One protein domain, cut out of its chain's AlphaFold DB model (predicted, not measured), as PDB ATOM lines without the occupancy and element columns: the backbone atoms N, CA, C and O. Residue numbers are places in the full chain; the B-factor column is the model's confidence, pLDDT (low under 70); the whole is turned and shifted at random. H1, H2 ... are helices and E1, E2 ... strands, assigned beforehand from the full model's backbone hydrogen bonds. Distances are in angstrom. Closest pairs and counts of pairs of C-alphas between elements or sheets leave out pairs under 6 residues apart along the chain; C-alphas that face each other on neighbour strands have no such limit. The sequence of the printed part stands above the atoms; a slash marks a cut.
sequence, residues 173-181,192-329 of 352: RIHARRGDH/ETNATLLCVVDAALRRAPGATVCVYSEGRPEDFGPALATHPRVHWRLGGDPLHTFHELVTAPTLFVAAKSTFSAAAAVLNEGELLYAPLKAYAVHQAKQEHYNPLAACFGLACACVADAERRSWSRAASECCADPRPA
ATOM      1  N   ARG A 173     253.807 184.480 188.489       96.44
ATOM      2  CA  ARG A 173     255.231 184.583 188.154       96.44
ATOM      3  C   ARG A 173     255.402 185.402 186.882       96.44
ATOM      4  O   ARG A 173     254.758 185.141 185.869       96.44
ATOM      5  N   ILE A 174     256.270 186.403 186.938       94.38
ATOM      6  CA  ILE A 174     256.539 187.334 185.842       94.38
ATOM      7  C   ILE A 174     258.021 187.261 185.515       94.38
ATOM      8  O   ILE A 174     258.850 187.499 186.383       94.38
ATOM      9  N   HIS A 175     258.367 187.005 184.260       93.31
ATOM     10  CA  HIS A 175     259.746 187.147 183.803       93.31
ATOM     11  C   HIS A 175     259.916 188.452 183.023       93.31
ATOM     12  O   HIS A 175     259.351 188.604 181.940       93.31
ATOM     13  N   ALA A 176     260.699 189.384 183.562       89.44
ATOM     14  CA  ALA A 176     261.036 190.650 182.923       89.44
ATOM     15  C   ALA A 176     262.439 190.556 182.310       89.44
ATOM     16  O   ALA A 176     263.420 190.299 183.003       89.44
ATOM     17  N   ARG A 177     262.567 190.770 180.996       85.38
ATOM     18  CA  ARG A 177     263.868 190.687 180.325       85.38
ATOM     19  C   ARG A 177     264.578 192.041 180.383       85.38
ATOM     20  O   ARG A 177     264.315 192.921 179.566       85.38
ATOM     21  N   ARG A 178     265.520 192.197 181.317       78.25
ATOM     22  CA  ARG A 178     266.377 193.401 181.419       78.25
ATOM     23  C   ARG A 178     267.847 193.200 181.042       78.25
ATOM     24  O   ARG A 178     268.510 194.199 180.766       78.25
ATOM     25  N   GLY A 179     268.299 191.948 180.988       60.16
ATOM     26  CA  GLY A 179     269.704 191.548 180.884       60.16
ATOM     27  C   GLY A 179     270.534 192.108 179.727       60.16
ATOM     28  O   GLY A 179     270.000 192.457 178.670       60.16
ATOM     29  N   ASP A 180     271.844 192.190 179.974       53.88
ATOM     30  CA  ASP A 180     273.005 192.459 179.096       53.88
ATOM     31  C   ASP A 180     273.078 193.756 178.271       53.88
ATOM     32  O   ASP A 180     274.118 194.074 177.696       53.88
ATOM     33  N   HIS A 181     272.023 194.564 178.202       48.22
ATOM     34  CA  HIS A 181     271.995 195.728 177.306       48.22
ATOM     35  C   HIS A 181     272.323 197.060 177.994       48.22
ATOM     36  O   HIS A 181     271.706 198.086 177.687       48.22
ATOM     37  N   GLU A 192     261.199 195.758 178.267       74.31
ATOM     38  CA  GLU A 192     259.981 196.060 179.024       74.31
ATOM     39  C   GLU A 192     260.276 197.268 179.923       74.31
ATOM     40  O   GLU A 192     261.252 197.230 180.666       74.31
ATOM     41  N   THR A 193     259.490 198.347 179.849       81.62
ATOM     42  CA  THR A 193     259.716 199.560 180.659       81.62
ATOM     43  C   THR A 193     259.262 199.350 182.107       81.62
ATOM     44  O   THR A 193     258.513 198.414 182.394       81.62
ATOM     45  N   ASN A 194     259.702 200.213 183.036       85.19
ATOM     46  CA  ASN A 194     259.230 200.162 184.430       85.19
ATOM     47  C   ASN A 194     257.706 200.352 184.478       85.19
ATOM     48  O   ASN A 194     257.025 199.623 185.187       85.19
ATOM     49  N   ALA A 195     257.169 201.247 183.641       84.62
ATOM     50  CA  ALA A 195     255.734 201.473 183.504       84.62
ATOM     51  C   ALA A 195     254.977 200.225 183.015       84.62
ATOM     52  O   ALA A 195     253.943 199.874 183.582       84.62
ATOM     53  N   THR A 196     255.492 199.513 182.001       82.88
ATOM     54  CA  THR A 196     254.874 198.258 181.544       82.88
ATOM     55  C   THR A 196     254.878 197.210 182.651       82.88
ATOM     56  O   THR A 196     253.846 196.589 182.891       82.88
ATOM     57  N   LEU A 197     256.010 197.016 183.330       86.69
ATOM     58  CA  LEU A 197     256.105 196.023 184.397       86.69
ATOM     59  C   LEU A 197     255.185 196.368 185.575       86.69
ATOM     60  O   LEU A 197     254.492 195.482 186.066       86.69
ATOM     61  N   LEU A 198     255.126 197.643 185.975       88.75
ATOM     62  CA  LEU A 198     254.244 198.112 187.044       88.75
ATOM     63  C   LEU A 198     252.782 197.843 186.698       88.75
ATOM     64  O   LEU A 198     252.070 197.240 187.492       88.75
ATOM     65  N   CYS A 199     252.365 198.177 185.475       86.69
ATOM     66  CA  CYS A 199     251.011 197.884 185.016       86.69
ATOM     67  C   CYS A 199     250.674 196.386 185.093       86.69
ATOM     68  O   CYS A 199     249.582 196.014 185.526       86.69
ATOM     69  N   VAL A 200     251.609 195.523 184.685       86.50
ATOM     70  CA  VAL A 200     251.413 194.068 184.709       86.50
ATOM     71  C   VAL A 200     251.293 193.550 186.139       86.50
ATOM     72  O   VAL A 200     250.391 192.763 186.424       86.50
ATOM     73  N   VAL A 201     252.173 194.002 187.034       91.06
ATOM     74  CA  VAL A 201     252.145 193.648 188.459       91.06
ATOM     75  C   VAL A 201     250.833 194.101 189.095       91.06
ATOM     76  O   VAL A 201     250.150 193.296 189.726       91.06
ATOM     77  N   ASP A 202     250.423 195.347 188.870       90.12
ATOM     78  CA  ASP A 202     249.175 195.885 189.411       90.12
ATOM     79  C   ASP A 202     247.956 195.101 188.922       90.12
ATOM     80  O   ASP A 202     247.038 194.798 189.687       90.12
ATOM     81  N   ALA A 203     247.933 194.750 187.638       86.44
ATOM     82  CA  ALA A 203     246.842 193.982 187.066       86.44
ATOM     83  C   ALA A 203     246.816 192.532 187.589       86.44
ATOM     84  O   ALA A 203     245.731 192.007 187.851       86.44
ATOM     85  N   ALA A 204     247.978 191.917 187.833       89.12
ATOM     86  CA  ALA A 204     248.077 190.620 188.502       89.12
ATOM     87  C   ALA A 204     247.534 190.680 189.943       89.12
ATOM     88  O   ALA A 204     246.706 189.855 190.330       89.12
ATOM     89  N   LEU A 205     247.919 191.705 190.709       90.94
ATOM     90  CA  LEU A 205     247.479 191.905 192.095       90.94
ATOM     91  C   LEU A 205     245.985 192.230 192.220       90.94
ATOM     92  O   LEU A 205     245.364 191.872 193.220       90.94
ATOM     93  N   ARG A 206     245.392 192.902 191.224       89.38
ATOM     94  CA  ARG A 206     243.935 193.116 191.160       89.38
ATOM     95  C   ARG A 206     243.174 191.830 190.850       89.38
ATOM     96  O   ARG A 206     242.080 191.643 191.370       89.38
ATOM     97  N   ARG A 207     243.732 190.962 190.000       84.75
ATOM     98  CA  ARG A 207     243.114 189.681 189.621       84.75
ATOM     99  C   ARG A 207     243.114 188.679 190.772       84.75
ATOM    100  O   ARG A 207     242.153 187.931 190.908       84.75
ATOM    101  N   ALA A 208     244.168 188.678 191.582       86.81
ATOM    102  CA  ALA A 208     244.298 187.805 192.740       86.81
ATOM    103  C   ALA A 208     244.491 188.639 194.024       86.81
ATOM    104  O   ALA A 208     245.618 188.781 194.510       86.81
ATOM    105  N   PRO A 209     243.408 189.221 194.583       87.81
ATOM    106  CA  PRO A 209     243.483 189.978 195.826       87.81
ATOM    107  C   PRO A 209     244.042 189.106 196.956       87.81
ATOM    108  O   PRO A 209     243.476 188.075 197.294       87.81
ATOM    109  N   GLY A 210     245.173 189.520 197.527       89.94
ATOM    110  CA  GLY A 210     245.854 188.798 198.611       89.94
ATOM    111  C   GLY A 210     246.999 187.894 198.153       89.94
ATOM    112  O   GLY A 210     247.802 187.489 198.985       89.94
ATOM    113  N   ALA A 211     247.140 187.650 196.850       91.50
ATOM    114  CA  ALA A 211     248.279 186.912 196.330       91.50
ATOM    115  C   ALA A 211     249.563 187.750 196.289       91.50
ATOM    116  O   ALA A 211     249.544 188.985 196.215       91.50
ATOM    117  N   THR A 212     250.685 187.042 196.275       95.75
ATOM    118  CA  THR A 212     252.021 187.570 196.015       95.75
ATOM    119  C   THR A 212     252.412 187.350 194.551       95.75
ATOM    120  O   THR A 212     251.950 186.420 193.874       95.75
ATOM    121  N   VAL A 213     253.272 188.233 194.047       95.56
ATOM    122  CA  VAL A 213     253.802 188.197 192.683       95.56
ATOM    123  C   VAL A 213     255.312 188.027 192.751       95.56
ATOM    124  O   VAL A 213     255.999 188.830 193.376       95.56
ATOM    125  N   CYS A 214     255.842 187.014 192.073       96.38
ATOM    126  CA  CYS A 214     257.281 186.830 191.928       96.38
ATOM    127  C   CYS A 214     257.753 187.420 190.597       96.38
ATOM    128  O   CYS A 214     257.250 187.039 189.536       96.38
ATOM    129  N   VAL A 215     258.736 188.320 190.643       94.75
ATOM    130  CA  VAL A 215     259.345 188.927 189.452       94.75
ATOM    131  C   VAL A 215     260.771 188.416 189.274       94.75
ATOM    132  O   VAL A 215     261.641 188.636 190.116       94.75
ATOM    133  N   TYR A 216     260.997 187.759 188.142       94.75
ATOM    134  CA  TYR A 216     262.269 187.194 187.713       94.75
ATOM    135  C   TYR A 216     262.931 188.115 186.704       94.75
ATOM    136  O   TYR A 216     262.316 188.461 185.693       94.75
ATOM    137  N   SER A 217     264.176 188.497 186.959       92.56
ATOM    138  CA  SER A 217     264.963 189.322 186.042       92.56
ATOM    139  C   SER A 217     266.453 189.239 186.384       92.56
ATOM    140  O   SER A 217     266.868 188.592 187.338       92.56
ATOM    141  N   GLU A 218     267.270 189.930 185.609       88.88
ATOM    142  CA  GLU A 218     268.609 190.358 186.007       88.88
ATOM    143  C   GLU A 218     268.564 191.806 186.525       88.88
ATOM    144  O   GLU A 218     267.602 192.530 186.239       88.88
ATOM    145  N   GLY A 219     269.602 192.223 187.258       87.94
ATOM    146  CA  GLY A 219     269.740 193.567 187.834       87.94
ATOM    147  C   GLY A 219     269.462 193.615 189.336       87.94
ATOM    148  O   GLY A 219     269.548 192.599 190.026       87.94
ATOM    149  N   ARG A 220     269.138 194.808 189.838       88.06
ATOM    150  CA  ARG A 220     268.766 195.065 191.238       88.06
ATOM    151  C   ARG A 220     267.343 195.632 191.319       88.06
ATOM    152  O   ARG A 220     266.885 196.215 190.335       88.06
ATOM    153  N   PRO A 221     266.625 195.501 192.451       88.50
ATOM    154  CA  PRO A 221     265.249 195.993 192.574       88.50
ATOM    155  C   PRO A 221     265.091 197.479 192.215       88.50
ATOM    156  O   PRO A 221     264.085 197.873 191.625       88.50
ATOM    157  N   GLU A 222     266.104 198.302 192.494       87.25
ATOM    158  CA  GLU A 222     266.088 199.744 192.224       87.25
ATOM    159  C   GLU A 222     266.011 200.061 190.721       87.25
ATOM    160  O   GLU A 222     265.453 201.090 190.330       87.25
ATOM    161  N   ASP A 223     266.482 199.153 189.860       85.06
ATOM    162  CA  ASP A 223     266.459 199.316 188.402       85.06
ATOM    163  C   ASP A 223     265.020 199.283 187.830       85.06
ATOM    164  O   ASP A 223     264.777 199.683 186.682       85.06
ATOM    165  N   PHE A 224     264.044 198.839 188.633       86.50
ATOM    166  CA  PHE A 224     262.626 198.708 188.270       86.50
ATOM    167  C   PHE A 224     261.751 199.863 188.774       86.50
ATOM    168  O   PHE A 224     260.549 199.897 188.500       86.50
ATOM    169  N   GLY A 225     262.360 200.853 189.433       87.94
ATOM    170  CA  GLY A 225     261.684 202.035 189.956       87.94
ATOM    171  C   GLY A 225     261.111 201.832 191.364       87.94
ATOM    172  O   GLY A 225     260.769 200.712 191.750       87.94
ATOM    173  N   PRO A 226     260.972 202.921 192.141       89.62
ATOM    174  CA  PRO A 226     260.698 202.850 193.576       89.62
ATOM    175  C   PRO A 226     259.366 202.169 193.899       89.62
ATOM    176  O   PRO A 226     259.304 201.392 194.842       89.62
ATOM    177  N   ALA A 227     258.325 202.404 193.090       87.69
ATOM    178  CA  ALA A 227     256.995 201.838 193.314       87.69
ATOM    179  C   ALA A 227     256.983 200.302 193.287       87.69
ATOM    180  O   ALA A 227     256.288 199.683 194.084       87.69
ATOM    181  N   LEU A 228     257.757 199.686 192.388       88.25
ATOM    182  CA  LEU A 228     257.881 198.231 192.315       88.25
ATOM    183  C   LEU A 228     258.896 197.698 193.324       88.25
ATOM    184  O   LEU A 228     258.664 196.651 193.925       88.25
ATOM    185  N   ALA A 229     260.012 198.408 193.508       89.12
ATOM    186  CA  ALA A 229     261.091 197.988 194.398       89.12
ATOM    187  C   ALA A 229     260.613 197.797 195.846       89.12
ATOM    188  O   ALA A 229     261.070 196.876 196.516       89.12
ATOM    189  N   THR A 230     259.673 198.627 196.310       90.19
ATOM    190  CA  THR A 230     259.175 198.618 197.696       90.19
ATOM    191  C   THR A 230     257.789 197.991 197.861       90.19
ATOM    192  O   THR A 230     257.228 198.025 198.958       90.19
ATOM    193  N   HIS A 231     257.207 197.415 196.805       93.62
ATOM    194  CA  HIS A 231     255.849 196.886 196.887       93.62
ATOM    195  C   HIS A 231     255.795 195.622 197.777       93.62
ATOM    196  O   HIS A 231     256.422 194.616 197.444       93.62
ATOM    197  N   PRO A 232     254.984 195.585 198.855       94.19
ATOM    198  CA  PRO A 232     255.066 194.543 199.892       94.19
ATOM    199  C   PRO A 232     254.643 193.141 199.430       94.19
ATOM    200  O   PRO A 232     254.937 192.154 200.094       94.19
ATOM    201  N   ARG A 233     253.932 193.044 198.300       95.50
ATOM    202  CA  ARG A 233     253.484 191.771 197.697       95.50
ATOM    203  C   ARG A 233     254.277 191.372 196.451       95.50
ATOM    204  O   ARG A 233     253.846 190.485 195.719       95.50
ATOM    205  N   VAL A 234     255.378 192.067 196.166       95.50
ATOM    206  CA  VAL A 234     256.279 191.734 195.058       95.50
ATOM    207  C   VAL A 234     257.547 191.124 195.635       95.50
ATOM    208  O   VAL A 234     258.246 191.754 196.422       95.50
ATOM    209  N   HIS A 235     257.858 189.901 195.218       95.25
ATOM    210  CA  HIS A 235     259.094 189.218 195.577       95.25
ATOM    211  C   HIS A 235     260.037 189.183 194.381       95.25
ATOM    212  O   HIS A 235     259.715 188.654 193.317       95.25
ATOM    213  N   TRP A 236     261.228 189.736 194.570       93.62
ATOM    214  CA  TRP A 236     262.257 189.783 193.542       93.62
ATOM    215  C   TRP A 236     263.085 188.498 193.527       93.62
ATOM    216  O   TRP A 236     263.554 188.027 194.564       93.62
ATOM    217  N   ARG A 237     263.287 187.940 192.332       94.31
ATOM    218  CA  ARG A 237     264.161 186.791 192.064       94.31
ATOM    219  C   ARG A 237     265.171 187.215 191.003       94.31
ATOM    220  O   ARG A 237     264.928 187.082 189.805       94.31
ATOM    221  N   LEU A 238     266.269 187.815 191.454       92.62
ATOM    222  CA  LEU A 238     267.234 188.481 190.582       92.62
ATOM    223  C   LEU A 238     268.540 187.698 190.484       92.62
ATOM    224  O   LEU A 238     269.065 187.258 191.502       92.62
ATOM    225  N   GLY A 239     269.056 187.528 189.261       89.38
ATOM    226  CA  GLY A 239     270.385 186.945 189.017       89.38
ATOM    227  C   GLY A 239     270.561 185.496 189.492       89.38
ATOM    228  O   GLY A 239     271.681 185.069 189.757       89.38
ATOM    229  N   GLY A 240     269.463 184.752 189.648       90.75
ATOM    230  CA  GLY A 240     269.501 183.351 190.060       90.75
ATOM    231  C   GLY A 240     269.930 182.405 188.938       90.75
ATOM    232  O   GLY A 240     270.058 182.791 187.778       90.75
ATOM    233  N   ASP A 241     270.089 181.127 189.284       92.81
ATOM    234  CA  ASP A 241     270.325 180.060 188.309       92.81
ATOM    235  C   ASP A 241     269.208 180.050 187.239       92.81
ATOM    236  O   ASP A 241     268.024 179.917 187.587       92.81
ATOM    237  N   PRO A 242     269.540 180.179 185.940       93.44
ATOM    238  CA  PRO A 242     268.546 180.219 184.876       93.44
ATOM    239  C   PRO A 242     267.754 178.914 184.751       93.44
ATOM    240  O   PRO A 242     266.579 178.969 184.395       93.44
ATOM    241  N   LEU A 243     268.324 177.745 185.063       95.56
ATOM    242  CA  LEU A 243     267.568 176.485 184.991       95.56
ATOM    243  C   LEU A 243     266.532 176.400 186.112       95.56
ATOM    244  O   LEU A 243     265.385 176.016 185.876       95.56
ATOM    245  N   HIS A 244     266.917 176.832 187.312       95.44
ATOM    246  CA  HIS A 244     266.005 176.926 188.442       95.44
ATOM    247  C   HIS A 244     264.880 177.930 188.167       95.44
ATOM    248  O   HIS A 244     263.703 177.594 188.273       95.44
ATOM    249  N   THR A 245     265.239 179.132 187.714       95.31
ATOM    250  CA  THR A 245     264.272 180.167 187.332       95.31
ATOM    251  C   THR A 245     263.311 179.652 186.266       95.31
ATOM    252  O   THR A 245     262.100 179.813 186.394       95.31
ATOM    253  N   PHE A 246     263.822 178.977 185.234       96.44
ATOM    254  CA  PHE A 246     262.987 178.388 184.194       96.44
ATOM    255  C   PHE A 246     261.997 177.371 184.767       96.44
ATOM    256  O   PHE A 246     260.829 177.383 184.390       96.44
ATOM    257  N   HIS A 247     262.442 176.513 185.688       96.88
ATOM    258  CA  HIS A 247     261.569 175.548 186.355       96.88
ATOM    259  C   HIS A 247     260.470 176.220 187.182       96.88
ATOM    260  O   HIS A 247     259.307 175.821 187.092       96.88
ATOM    261  N   GLU A 248     260.801 177.282 187.921       96.50
ATOM    262  CA  GLU A 248     259.793 178.078 188.623       96.50
ATOM    263  C   GLU A 248     258.797 178.707 187.624       96.50
ATOM    264  O   GLU A 248     257.598 178.711 187.880       96.50
ATOM    265  N   LEU A 249     259.215 179.150 186.434       96.50
ATOM    266  CA  LEU A 249     258.262 179.627 185.417       96.50
ATOM    267  C   LEU A 249     257.384 178.499 184.845       96.50
ATOM    268  O   LEU A 249     256.180 178.690 184.686       96.50
ATOM    269  N   VAL A 250     257.949 177.322 184.553       96.56
ATOM    270  CA  VAL A 250     257.186 176.172 184.024       96.56
ATOM    271  C   VAL A 250     256.125 175.704 185.018       96.56
ATOM    272  O   VAL A 250     255.015 175.386 184.612       96.56
ATOM    273  N   THR A 251     256.427 175.724 186.314       96.06
ATOM    274  CA  THR A 251     255.522 175.264 187.383       96.06
ATOM    275  C   THR A 251     254.624 176.370 187.950       96.06
ATOM    276  O   THR A 251     253.986 176.180 188.983       96.06
ATOM    277  N   ALA A 252     254.601 177.555 187.335       95.75
ATOM    278  CA  ALA A 252     253.799 178.675 187.817       95.75
ATOM    279  C   ALA A 252     252.292 178.370 187.736       95.75
ATOM    280  O   ALA A 252     251.833 177.982 186.658       95.75
ATOM    281  N   PRO A 253     251.503 178.632 188.798       94.19
ATOM    282  CA  PRO A 253     250.043 178.599 188.709       94.19
ATOM    283  C   PRO A 253     249.517 179.608 187.684       94.19
ATOM    284  O   PRO A 253     248.619 179.311 186.899       94.19
ATOM    285  N   THR A 254     250.114 180.801 187.659       93.50
ATOM    286  CA  THR A 254     249.913 181.798 186.610       93.50
ATOM    287  C   THR A 254     251.261 182.335 186.140       93.50
ATOM    288  O   THR A 254     252.033 182.877 186.935       93.50
ATOM    289  N   LEU A 255     251.547 182.220 184.844       93.88
ATOM    290  CA  LEU A 255     252.763 182.737 184.217       93.88
ATOM    291  C   LEU A 255     252.435 183.931 183.324       93.88
ATOM    292  O   LEU A 255     251.703 183.812 182.341       93.88
ATOM    293  N   PHE A 256     253.059 185.071 183.604       90.69
ATOM    294  CA  PHE A 256     253.097 186.178 182.665       90.69
ATOM    295  C   PHE A 256     254.257 186.021 181.679       90.69
ATOM    296  O   PHE A 256     255.437 186.043 182.044       90.69
ATOM    297  N   VAL A 257     253.915 185.923 180.399       85.56
ATOM    298  CA  VAL A 257     254.860 185.792 179.299       85.56
ATOM    299  C   VAL A 257     255.155 187.172 178.734       85.56
ATOM    300  O   VAL A 257     254.374 187.745 177.965       85.56
ATOM    301  N   ALA A 258     256.326 187.701 179.087       76.56
ATOM    302  CA  ALA A 258     256.827 188.916 178.472       76.56
ATOM    303  C   ALA A 258     257.062 188.691 176.974       76.56
ATOM    304  O   ALA A 258     257.726 187.748 176.532       76.56
ATOM    305  N   ALA A 259     256.501 189.605 176.197       67.12
ATOM    306  CA  ALA A 259     256.265 189.500 174.769       67.12
ATOM    307  C   ALA A 259     257.539 189.214 173.935       67.12
ATOM    308  O   ALA A 259     257.464 188.669 172.835       67.12
ATOM    309  N   LYS A 260     258.727 189.576 174.438       78.00
ATOM    310  CA  LYS A 260     260.001 189.504 173.694       78.00
ATOM    311  C   LYS A 260     261.019 188.516 174.267       78.00
ATOM    312  O   LYS A 260     262.136 188.405 173.746       78.00
ATOM    313  N   SER A 261     260.663 187.793 175.321       86.12
ATOM    314  CA  SER A 261     261.581 186.874 175.981       86.12
ATOM    315  C   SER A 261     261.353 185.440 175.512       86.12
ATOM    316  O   SER A 261     260.353 184.810 175.849       86.12
ATOM    317  N   THR A 262     262.308 184.905 174.745       88.88
ATOM    318  CA  THR A 262     262.304 183.488 174.344       88.88
ATOM    319  C   THR A 262     262.418 182.553 175.548       88.88
ATOM    320  O   THR A 262     261.949 181.425 175.490       88.88
ATOM    321  N   PHE A 263     262.966 183.041 176.661       92.81
ATOM    322  CA  PHE A 263     263.063 182.305 177.914       92.81
ATOM    323  C   PHE A 263     261.697 182.050 178.559       92.81
ATOM    324  O   PHE A 263     261.344 180.897 178.790       92.81
ATOM    325  N   SER A 264     260.874 183.084 178.758       92.94
ATOM    326  CA  SER A 264     259.508 182.880 179.268       92.94
ATOM    327  C   SER A 264     258.575 182.275 178.227       92.94
ATOM    328  O   SER A 264     257.663 181.543 178.589       92.94
ATOM    329  N   ALA A 265     258.810 182.533 176.937       91.75
ATOM    330  CA  ALA A 265     258.111 181.850 175.852       91.75
ATOM    331  C   ALA A 265     258.318 180.331 175.907       91.75
ATOM    332  O   ALA A 265     257.350 179.585 175.826       91.75
ATOM    333  N   ALA A 266     259.563 179.875 176.081       94.62
ATOM    334  CA  ALA A 266     259.865 178.460 176.248       94.62
ATOM    335  C   ALA A 266     259.219 177.872 177.502       94.62
ATOM    336  O   ALA A 266     258.634 176.797 177.422       94.62
ATOM    337  N   ALA A 267     259.248 178.584 178.630       96.38
ATOM    338  CA  ALA A 267     258.558 178.120 179.830       96.38
ATOM    339  C   ALA A 267     257.042 177.981 179.596       96.38
ATOM    340  O   ALA A 267     256.447 176.981 179.982       96.38
ATOM    341  N   ALA A 268     256.432 178.930 178.881       94.62
ATOM    342  CA  ALA A 268     255.005 178.925 178.562       94.62
ATOM    343  C   ALA A 268     254.565 177.773 177.647       94.62
ATOM    344  O   ALA A 268     253.405 177.382 177.675       94.62
ATOM    345  N   VAL A 269     255.471 177.220 176.835       94.50
ATOM    346  CA  VAL A 269     255.181 176.026 176.018       94.50
ATOM    347  C   VAL A 269     254.929 174.803 176.905       94.50
ATOM    348  O   VAL A 269     254.133 173.944 176.534       94.50
ATOM    349  N   LEU A 270     255.599 174.740 178.059       96.50
ATOM    350  CA  LEU A 270     255.566 173.612 178.994       96.50
ATOM    351  C   LEU A 270     254.632 173.850 180.188       96.50
ATOM    352  O   LEU A 270     254.229 172.895 180.841       96.50
ATOM    353  N   ASN A 271     254.318 175.103 180.508       96.31
ATOM    354  CA  ASN A 271     253.456 175.459 181.628       96.31
ATOM    355  C   ASN A 271     252.010 174.987 181.386       96.31
ATOM    356  O   ASN A 271     251.456 175.164 180.301       96.31
ATOM    357  N   GLU A 272     251.414 174.391 182.416       95.31
ATOM    358  CA  GLU A 272     250.027 173.892 182.413       95.31
ATOM    359  C   GLU A 272     249.067 174.800 183.200       95.31
ATOM    360  O   GLU A 272     247.871 174.525 183.266       95.31
ATOM    361  N   GLY A 273     249.589 175.868 183.806       94.38
ATOM    362  CA  GLY A 273     248.812 176.866 184.528       94.38
ATOM    363  C   GLY A 273     248.177 177.911 183.608       94.38
ATOM    364  O   GLY A 273     248.120 177.782 182.381       94.38
ATOM    365  N   GLU A 274     247.685 178.989 184.216       92.44
ATOM    366  CA  GLU A 274     247.147 180.128 183.476       92.44
ATOM    367  C   GLU A 274     248.284 180.930 182.820       92.44
ATOM    368  O   GLU A 274     249.225 181.370 183.480       92.44
ATOM    369  N   LEU A 275     248.175 181.188 181.515       90.12
ATOM    370  CA  LEU A 275     249.125 182.020 180.778       90.12
ATOM    371  C   LEU A 275     248.551 183.418 180.537       90.12
ATOM    372  O   LEU A 275     247.515 183.577 179.889       90.12
ATOM    373  N   LEU A 276     249.272 184.442 180.989       86.00
ATOM    374  CA  LEU A 276     248.978 185.846 180.710       86.00
ATOM    375  C   LEU A 276     250.006 186.383 179.714       86.00
ATOM    376  O   LEU A 276     251.202 186.385 179.983       86.00
ATOM    377  N   TYR A 277     249.562 186.866 178.558       80.81
ATOM    378  CA  TYR A 277     250.459 187.414 177.541       80.81
ATOM    379  C   TYR A 277     250.392 188.939 177.528       80.81
ATOM    380  O   TYR A 277     249.308 189.513 177.442       80.81
ATOM    381  N   ALA A 278     251.549 189.606 177.505       68.38
ATOM    382  CA  ALA A 278     251.588 190.978 177.005       68.38
ATOM    383  C   ALA A 278     251.349 190.939 175.488       68.38
ATOM    384  O   ALA A 278     252.107 190.273 174.771       68.38
ATOM    385  N   PRO A 279     250.345 191.652 174.953       56.78
ATOM    386  CA  PRO A 279     250.141 191.661 173.520       56.78
ATOM    387  C   PRO A 279     251.321 192.345 172.832       56.78
ATOM    388  O   PRO A 279     251.515 193.557 172.912       56.78
ATOM    389  N   LEU A 280     252.092 191.570 172.068       48.94
ATOM    390  CA  LEU A 280     252.768 192.138 170.906       48.94
ATOM    391  C   LEU A 280     251.671 192.608 169.947       48.94
ATOM    392  O   LEU A 280     250.740 191.843 169.682       48.94
ATOM    393  N   LYS A 281     251.827 193.783 169.321       44.84
ATOM    394  CA  LYS A 281     250.975 194.209 168.189       44.84
ATOM    395  C   LYS A 281     250.778 193.094 167.139       44.84
ATOM    396  O   LYS A 281     249.728 193.028 166.516       44.84
ATOM    397  N   ALA A 282     251.754 192.195 166.972       39.97
ATOM    398  CA  ALA A 282     251.688 191.060 166.051       39.97
ATOM    399  C   ALA A 282     251.041 189.777 166.628       39.97
ATOM    400  O   ALA A 282     250.488 188.990 165.864       39.97
ATOM    401  N   TYR A 283     251.092 189.547 167.949       41.72
ATOM    402  CA  TYR A 283     250.585 188.315 168.581       41.72
ATOM    403  C   TYR A 283     249.090 188.419 168.917       41.72
ATOM    404  O   TYR A 283     248.353 187.453 168.744       41.72
ATOM    405  N   ALA A 284     248.616 189.622 169.270       41.47
ATOM    406  CA  ALA A 284     247.193 189.900 169.485       41.47
ATOM    407  C   ALA A 284     246.342 189.609 168.232       41.47
ATOM    408  O   ALA A 284     245.266 189.030 168.330       41.47
ATOM    409  N   VAL A 285     246.864 189.919 167.038       39.62
ATOM    410  CA  VAL A 285     246.202 189.619 165.752       39.62
ATOM    411  C   VAL A 285     246.157 188.111 165.461       39.62
ATOM    412  O   VAL A 285     245.276 187.654 164.733       39.62
ATOM    413  N   HIS A 286     247.091 187.329 166.017       39.53
ATOM    414  CA  HIS A 286     247.132 185.880 165.826       39.53
ATOM    415  C   HIS A 286     246.208 185.138 166.800       39.53
ATOM    416  O   HIS A 286     245.486 184.246 166.356       39.53
ATOM    417  N   GLN A 287     246.180 185.532 168.082       45.91
ATOM    418  CA  GLN A 287     245.284 184.942 169.086       45.91
ATOM    419  C   GLN A 287     243.814 185.321 168.873       45.91
ATOM    420  O   GLN A 287     242.955 184.466 169.045       45.91
ATOM    421  N   ALA A 288     243.506 186.539 168.408       39.66
ATOM    422  CA  ALA A 288     242.130 186.956 168.093       39.66
ATOM    423  C   ALA A 288     241.457 186.136 166.972       39.66
ATOM    424  O   ALA A 288     240.275 186.319 166.700       39.66
ATOM    425  N   LYS A 289     242.202 185.243 166.306       37.47
ATOM    426  CA  LYS A 289     241.706 184.365 165.241       37.47
ATOM    427  C   LYS A 289     241.564 182.895 165.650       37.47
ATOM    428  O   LYS A 289     241.189 182.102 164.793       37.47
ATOM    429  N   GLN A 290     241.886 182.511 166.887       43.56
ATOM    430  CA  GLN A 290     241.767 181.121 167.345       43.56
ATOM    431  C   GLN A 290     240.859 181.028 168.579       43.56
ATOM    432  O   GLN A 290     240.945 181.848 169.487       43.56
ATOM    433  N   GLU A 291     239.969 180.033 168.580       35.62
ATOM    434  CA  GLU A 291     238.719 179.916 169.362       35.62
ATOM    435  C   GLU A 291     238.866 179.833 170.899       35.62
ATOM    436  O   GLU A 291     237.873 179.751 171.614       35.62
ATOM    437  N   HIS A 292     240.082 179.939 171.437       42.78
ATOM    438  CA  HIS A 292     240.354 180.027 172.879       42.78
ATOM    439  C   HIS A 292     240.728 181.448 173.312       42.78
ATOM    440  O   HIS A 292     241.632 181.664 174.123       42.78
ATOM    441  N   TYR A 293     240.045 182.442 172.749       38.78
ATOM    442  CA  TYR A 293     240.223 183.833 173.137       38.78
ATOM    443  C   TYR A 293     239.638 184.057 174.537       38.78
ATOM    444  O   TYR A 293     238.422 184.095 174.704       38.78
ATOM    445  N   ASN A 294     240.494 184.225 175.549       46.53
ATOM    446  CA  ASN A 294     240.072 184.771 176.836       46.53
ATOM    447  C   ASN A 294     240.001 186.307 176.700       46.53
ATOM    448  O   ASN A 294     241.054 186.952 176.624       46.53
ATOM    449  N   PRO A 295     238.806 186.928 176.666       39.09
ATOM    450  CA  PRO A 295     238.657 188.373 176.471       39.09
ATOM    451  C   PRO A 295     239.380 189.216 177.539       39.09
ATOM    452  O   PRO A 295     239.718 190.370 177.278       39.09
ATOM    453  N   LEU A 296     239.711 188.642 178.700       43.47
ATOM    454  CA  LEU A 296     240.478 189.320 179.750       43.47
ATOM    455  C   LEU A 296     241.950 189.566 179.367       43.47
ATOM    456  O   LEU A 296     242.530 190.566 179.796       43.47
ATOM    457  N   ALA A 297     242.547 188.727 178.511       44.81
ATOM    458  CA  ALA A 297     243.903 188.948 177.993       44.81
ATOM    459  C   ALA A 297     243.976 190.199 177.091       44.81
ATOM    460  O   ALA A 297     244.985 190.908 177.070       44.81
ATOM    461  N   ALA A 298     242.877 190.525 176.400       42.91
ATOM    462  CA  ALA A 298     242.755 191.740 175.594       42.91
ATOM    463  C   ALA A 298     242.661 193.005 176.464       42.91
ATOM    464  O   ALA A 298     243.292 194.018 176.152       42.91
ATOM    465  N   CYS A 299     241.935 192.933 177.588       43.25
ATOM    466  CA  CYS A 299     241.835 194.027 178.559       43.25
ATOM    467  C   CYS A 299     243.182 194.336 179.228       43.25
ATOM    468  O   CYS A 299     243.491 195.504 179.440       43.25
ATOM    469  N   PHE A 300     244.024 193.327 179.480       47.00
ATOM    470  CA  PHE A 300     245.395 193.525 179.976       47.00
ATOM    471  C   PHE A 300     246.248 194.346 178.995       47.00
ATOM    472  O   PHE A 300     246.980 195.257 179.384       47.00
ATOM    473  N   GLY A 301     246.100 194.058 177.699       47.59
ATOM    474  CA  GLY A 301     246.727 194.815 176.621       47.59
ATOM    475  C   GLY A 301     246.286 196.264 176.534       47.59
ATOM    476  O   GLY A 301     247.120 197.156 176.395       47.59
ATOM    477  N   LEU A 302     244.976 196.491 176.618       43.91
ATOM    478  CA  LEU A 302     244.378 197.821 176.535       43.91
ATOM    479  C   LEU A 302     244.683 198.658 177.783       43.91
ATOM    480  O   LEU A 302     245.114 199.796 177.635       43.91
ATOM    481  N   ALA A 303     244.575 198.100 178.991       42.19
ATOM    482  CA  ALA A 303     244.888 198.808 180.235       42.19
ATOM    483  C   ALA A 303     246.373 199.207 180.327       42.19
ATOM    484  O   ALA A 303     246.685 200.322 180.739       42.19
ATOM    485  N   CYS A 304     247.303 198.357 179.872       43.75
ATOM    486  CA  CYS A 304     248.724 198.725 179.844       43.75
ATOM    487  C   CYS A 304     249.110 199.621 178.663       43.75
ATOM    488  O   CYS A 304     250.037 200.423 178.795       43.75
ATOM    489  N   ALA A 305     248.382 199.564 177.542       43.53
ATOM    490  CA  ALA A 305     248.495 200.584 176.504       43.53
ATOM    491  C   ALA A 305     248.086 201.967 177.042       43.53
ATOM    492  O   ALA A 305     248.758 202.942 176.725       43.53
ATOM    493  N   CYS A 306     247.086 202.047 177.929       36.06
ATOM    494  CA  CYS A 306     246.666 203.306 178.558       36.06
ATOM    495  C   CYS A 306     247.762 203.940 179.434       36.06
ATOM    496  O   CYS A 306     247.912 205.157 179.422       36.06
ATOM    497  N   VAL A 307     248.559 203.143 180.159       39.53
ATOM    498  CA  VAL A 307     249.665 203.664 180.995       39.53
ATOM    499  C   VAL A 307     250.830 204.171 180.135       39.53
ATOM    500  O   VAL A 307     251.411 205.207 180.440       39.53
ATOM    501  N   ALA A 308     251.146 203.489 179.028       39.47
ATOM    502  CA  ALA A 308     252.190 203.932 178.099       39.47
ATOM    503  C   ALA A 308     251.782 205.165 177.261       39.47
ATOM    504  O   ALA A 308     252.652 205.918 176.820       39.47
ATOM    505  N   ASP A 309     250.479 205.370 177.041       34.84
ATOM    506  CA  ASP A 309     249.923 206.533 176.329       34.84
ATOM    507  C   ASP A 309     249.673 207.729 177.268       34.84
ATOM    508  O   ASP A 309     249.692 208.875 176.831       34.84
ATOM    509  N   ALA A 310     249.542 207.508 178.583       35.34
ATOM    510  CA  ALA A 310     249.443 208.581 179.580       35.34
ATOM    511  C   ALA A 310     250.707 209.468 179.646       35.34
ATOM    512  O   ALA A 310     250.607 210.654 179.956       35.34
ATOM    513  N   GLU A 311     251.880 208.940 179.276       42.19
ATOM    514  CA  GLU A 311     253.105 209.737 179.090       42.19
ATOM    515  C   GLU A 311     253.071 210.602 177.808       42.19
ATOM    516  O   GLU A 311     253.901 211.497 177.635       42.19
ATOM    517  N   ARG A 312     252.082 210.403 176.921       41.03
ATOM    518  CA  ARG A 312     251.843 211.174 175.689       41.03
ATOM    519  C   ARG A 312     250.430 211.768 175.678       41.03
ATOM    520  O   ARG A 312     249.534 211.291 175.004       41.03
ATOM    521  N   ARG A 313     250.256 212.850 176.440       31.42
ATOM    522  CA  ARG A 313     249.118 213.800 176.492       31.42
ATOM    523  C   ARG A 313     248.043 213.689 175.376       31.42
ATOM    524  O   ARG A 313     247.972 214.564 174.521       31.42
ATOM    525  N   SER A 314     247.138 212.712 175.448       35.22
ATOM    526  CA  SER A 314     245.729 212.832 175.018       35.22
ATOM    527  C   SER A 314     244.949 211.574 175.402       35.22
ATOM    528  O   SER A 314     245.222 210.493 174.892       35.22
ATOM    529  N   TRP A 315     243.960 211.700 176.286       28.67
ATOM    530  CA  TRP A 315     243.063 210.592 176.625       28.67
ATOM    531  C   TRP A 315     241.989 210.425 175.545       28.67
ATOM    532  O   TRP A 315     241.306 211.388 175.199       28.67
ATOM    533  N   SER A 316     241.778 209.197 175.063       43.34
ATOM    534  CA  SER A 316     240.548 208.840 174.344       43.34
ATOM    535  C   SER A 316     239.515 208.260 175.318       43.34
ATOM    536  O   SER A 316     239.861 207.579 176.283       43.34
ATOM    537  N   ARG A 317     238.223 208.499 175.060       38.09
ATOM    538  CA  ARG A 317     237.100 208.051 175.913       38.09
ATOM    539  C   ARG A 317     237.052 206.522 176.110       38.09
ATOM    540  O   ARG A 317     236.657 206.043 177.167       38.09
ATOM    541  N   ALA A 318     237.538 205.757 175.129       38.81
ATOM    542  CA  ALA A 318     237.623 204.297 175.201       38.81
ATOM    543  C   ALA A 318     238.693 203.800 176.196       38.81
ATOM    544  O   ALA A 318     238.504 202.774 176.849       38.81
ATOM    545  N   ALA A 319     239.794 204.545 176.355       38.72
ATOM    546  CA  ALA A 319     240.858 204.239 177.313       38.72
ATOM    547  C   ALA A 319     240.404 204.460 178.770       38.72
ATOM    548  O   ALA A 319     240.721 203.655 179.646       38.72
ATOM    549  N   SER A 320     239.589 205.493 179.030       39.28
ATOM    550  CA  SER A 320     239.015 205.726 180.365       39.28
ATOM    551  C   SER A 320     238.021 204.656 180.801       39.28
ATOM    552  O   SER A 320     237.961 204.319 181.980       39.28
ATOM    553  N   GLU A 321     237.259 204.093 179.866       40.88
ATOM    554  CA  GLU A 321     236.204 203.131 180.192       40.88
ATOM    555  C   GLU A 321     236.756 201.729 180.511       40.88
ATOM    556  O   GLU A 321     236.260 201.092 181.437       40.88
ATOM    557  N   CYS A 322     237.833 201.285 179.846       39.53
ATOM    558  CA  CYS A 322     238.515 200.014 180.159       39.53
ATOM    559  C   CYS A 322     239.231 200.013 181.520       39.53
ATOM    560  O   CYS A 322     239.366 198.961 182.141       39.53
ATOM    561  N   CYS A 323     239.706 201.171 181.983       39.97
ATOM    562  CA  CYS A 323     240.385 201.291 183.275       39.97
ATOM    563  C   CYS A 323     239.409 201.460 184.453       39.97
ATOM    564  O   CYS A 323     239.796 201.202 185.590       39.97
ATOM    565  N   ALA A 324     238.163 201.880 184.197       39.94
ATOM    566  CA  ALA A 324     237.171 202.172 185.233       39.94
ATOM    567  C   ALA A 324     236.210 201.005 185.548       39.94
ATOM    568  O   ALA A 324     235.663 200.960 186.648       39.94
ATOM    569  N   ASP A 325     235.985 200.064 184.622       41.72
ATOM    570  CA  ASP A 325     235.071 198.925 184.820       41.72
ATOM    571  C   ASP A 325     235.571 197.696 184.027       41.72
ATOM    572  O   ASP A 325     235.554 197.727 182.796       41.72
ATOM    573  N   PRO A 326     236.018 196.606 184.682       40.25
ATOM    574  CA  PRO A 326     236.586 195.435 184.006       40.25
ATOM    575  C   PRO A 326     235.544 194.532 183.318       40.25
ATOM    576  O   PRO A 326     235.898 193.470 182.803       40.25
ATOM    577  N   ARG A 327     234.259 194.907 183.298       43.81
ATOM    578  CA  ARG A 327     233.233 194.168 182.546       43.81
ATOM    579  C   ARG A 327     233.354 194.454 181.041       43.81
ATOM    580  O   ARG A 327     233.608 195.594 180.656       43.81
ATOM    581  N   PRO A 328     233.142 193.457 180.162       41.97
ATOM    582  CA  PRO A 328     233.268 193.651 178.722       41.97
ATOM    583  C   PRO A 328     232.302 194.737 178.223       41.97
ATOM    584  O   PRO A 328     231.111 194.706 178.531       41.97
ATOM    585  N   ALA A 329     232.805 195.663 177.399       38.41
ATOM    586  CA  ALA A 329     232.031 196.766 176.816       38.41
ATOM    587  C   ALA A 329     230.778 196.299 176.038       38.41
ATOM    588  O   ALA A 329     229.806 197.039 175.935       38.41
TER     589      ALA A 329
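This is residues 173 to 181 and 192 to 329 of the 352 residues of an uncharacterized protein of Aureococcus anophagefferens (UniProt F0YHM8). A twisted sheet of five parallel strands forms the core, with H4 and H5, which touch at a steep tilt, packed over one face and H1 over the other. Long H7 crosses H1 and reaches edge strand E5, and H8 packs on the far side of H7 from the sheet; the short H2 and H3 lie near the E3 edge. The printed part has 147 residues, with eight named helices and five named strands in the order E1 H1 E2 H2 H3 E3 H4 E4 H5 E5 H6 H7 H8, and the sheet's order is E3 E2 E1 E4 E5. The class is mixed, helices and strands. The whole is compact and rounded, with a radius of gyration of the C-alphas of 15.3 A and spans of 45 by 37 by 33 A.

In sheet order the strands are E3, residues 234 to 238, 12.3 A long; E2, residues 213 to 217, 13.0 A; E1, residues 173 to 175; E4, residues 254 to 257; and E5, residues 274 to 277, 10.0 A. E1 begins at C-alpha 173 (255.231, 184.583, 188.154). H1 is residues 194 to 207, 19.9 A; H4 is residues 242 to 250, 12.1 A; H5 is residues 262 to 270, 12.8 A. H2, residues 221 to 224, and H3, residues 226 to 229, are short. H6 is residues 281 to 287, 10.9 A. H7, residues 295 to 310, is the longest helix at 23.1 A and begins at C-alpha 295 (238.657, 188.373, 176.471). H8, residues 317 to 324, 11.0 A, ends at C-alpha 324 (237.171, 202.172, 185.233).

Edge to edge, the strands' lines turn by 75 degrees. Parallel neighbours E3 and E2 have N 235 and O 213 within hydrogen-bond range at 2.8 A, E2 and E1 have N 174 and O 214 at 2.8 A, E1 and E4 have N 256 and O 173 at 2.8 A, and E4 and E5 have N 276 and O 255 at 2.9 A. There are three layers, helices on both faces of the sheet: H1 and H7 on one, H4 and H5 on the other. Two strand-helix-strand units, parallel neighbour strands with helices between, are E2, H2 H3, E3 and E4, H5, E5; a split one is E3, H4, E4, with E2 and E1 between its strands. The three crossovers are right-handed. H1 has a height over the sheet of 9.2 A and runs along the strands, at 15 degrees to E1 on the local plane. H4 and H5 touch, closest at the C-alphas of Val 250 and Ala 267, 4.8 A, at a steep tilt of 45 degrees, the same way. H1 and H7 touch, closest at the C-alphas of Cys 199 and Cys 304, 5.7 A, at a steep tilt of 38 degrees, opposite ways. H7 touches H8 with residues 299 to 306 alone, closest at the C-alphas of Ala 303 and Cys 323, 6.0 A. H6 is not on the sheet and is close but not clearly touching H7, the C-alphas of Ala 284 and Ala 298 being 7.8 A apart. H2 and H3 only graze the sheet. Every O i to N i+4 pair is within hydrogen-bond range in H1, H4 and H7; the counts are 4 of 5 in H5, 3 of 4 in H8 and 1 of 3 in H6, where 1 of 4 O i to N i+3 pairs is; H2 and H3 are too short for such a pair.

The farthest C-alphas, of Asp 241 and Arg 317, are 45.2 A apart. Residues 182 to 191 are not printed, and C-alphas 181 and 192 are 12.1 A apart across this cut. Of the links printed whole, H6 to H7 and H7 to H8 are short and the others tight. The mean pLDDT of the printed part is 72.4; residues 179 to 181, 259 and 278 to 329 are under 70.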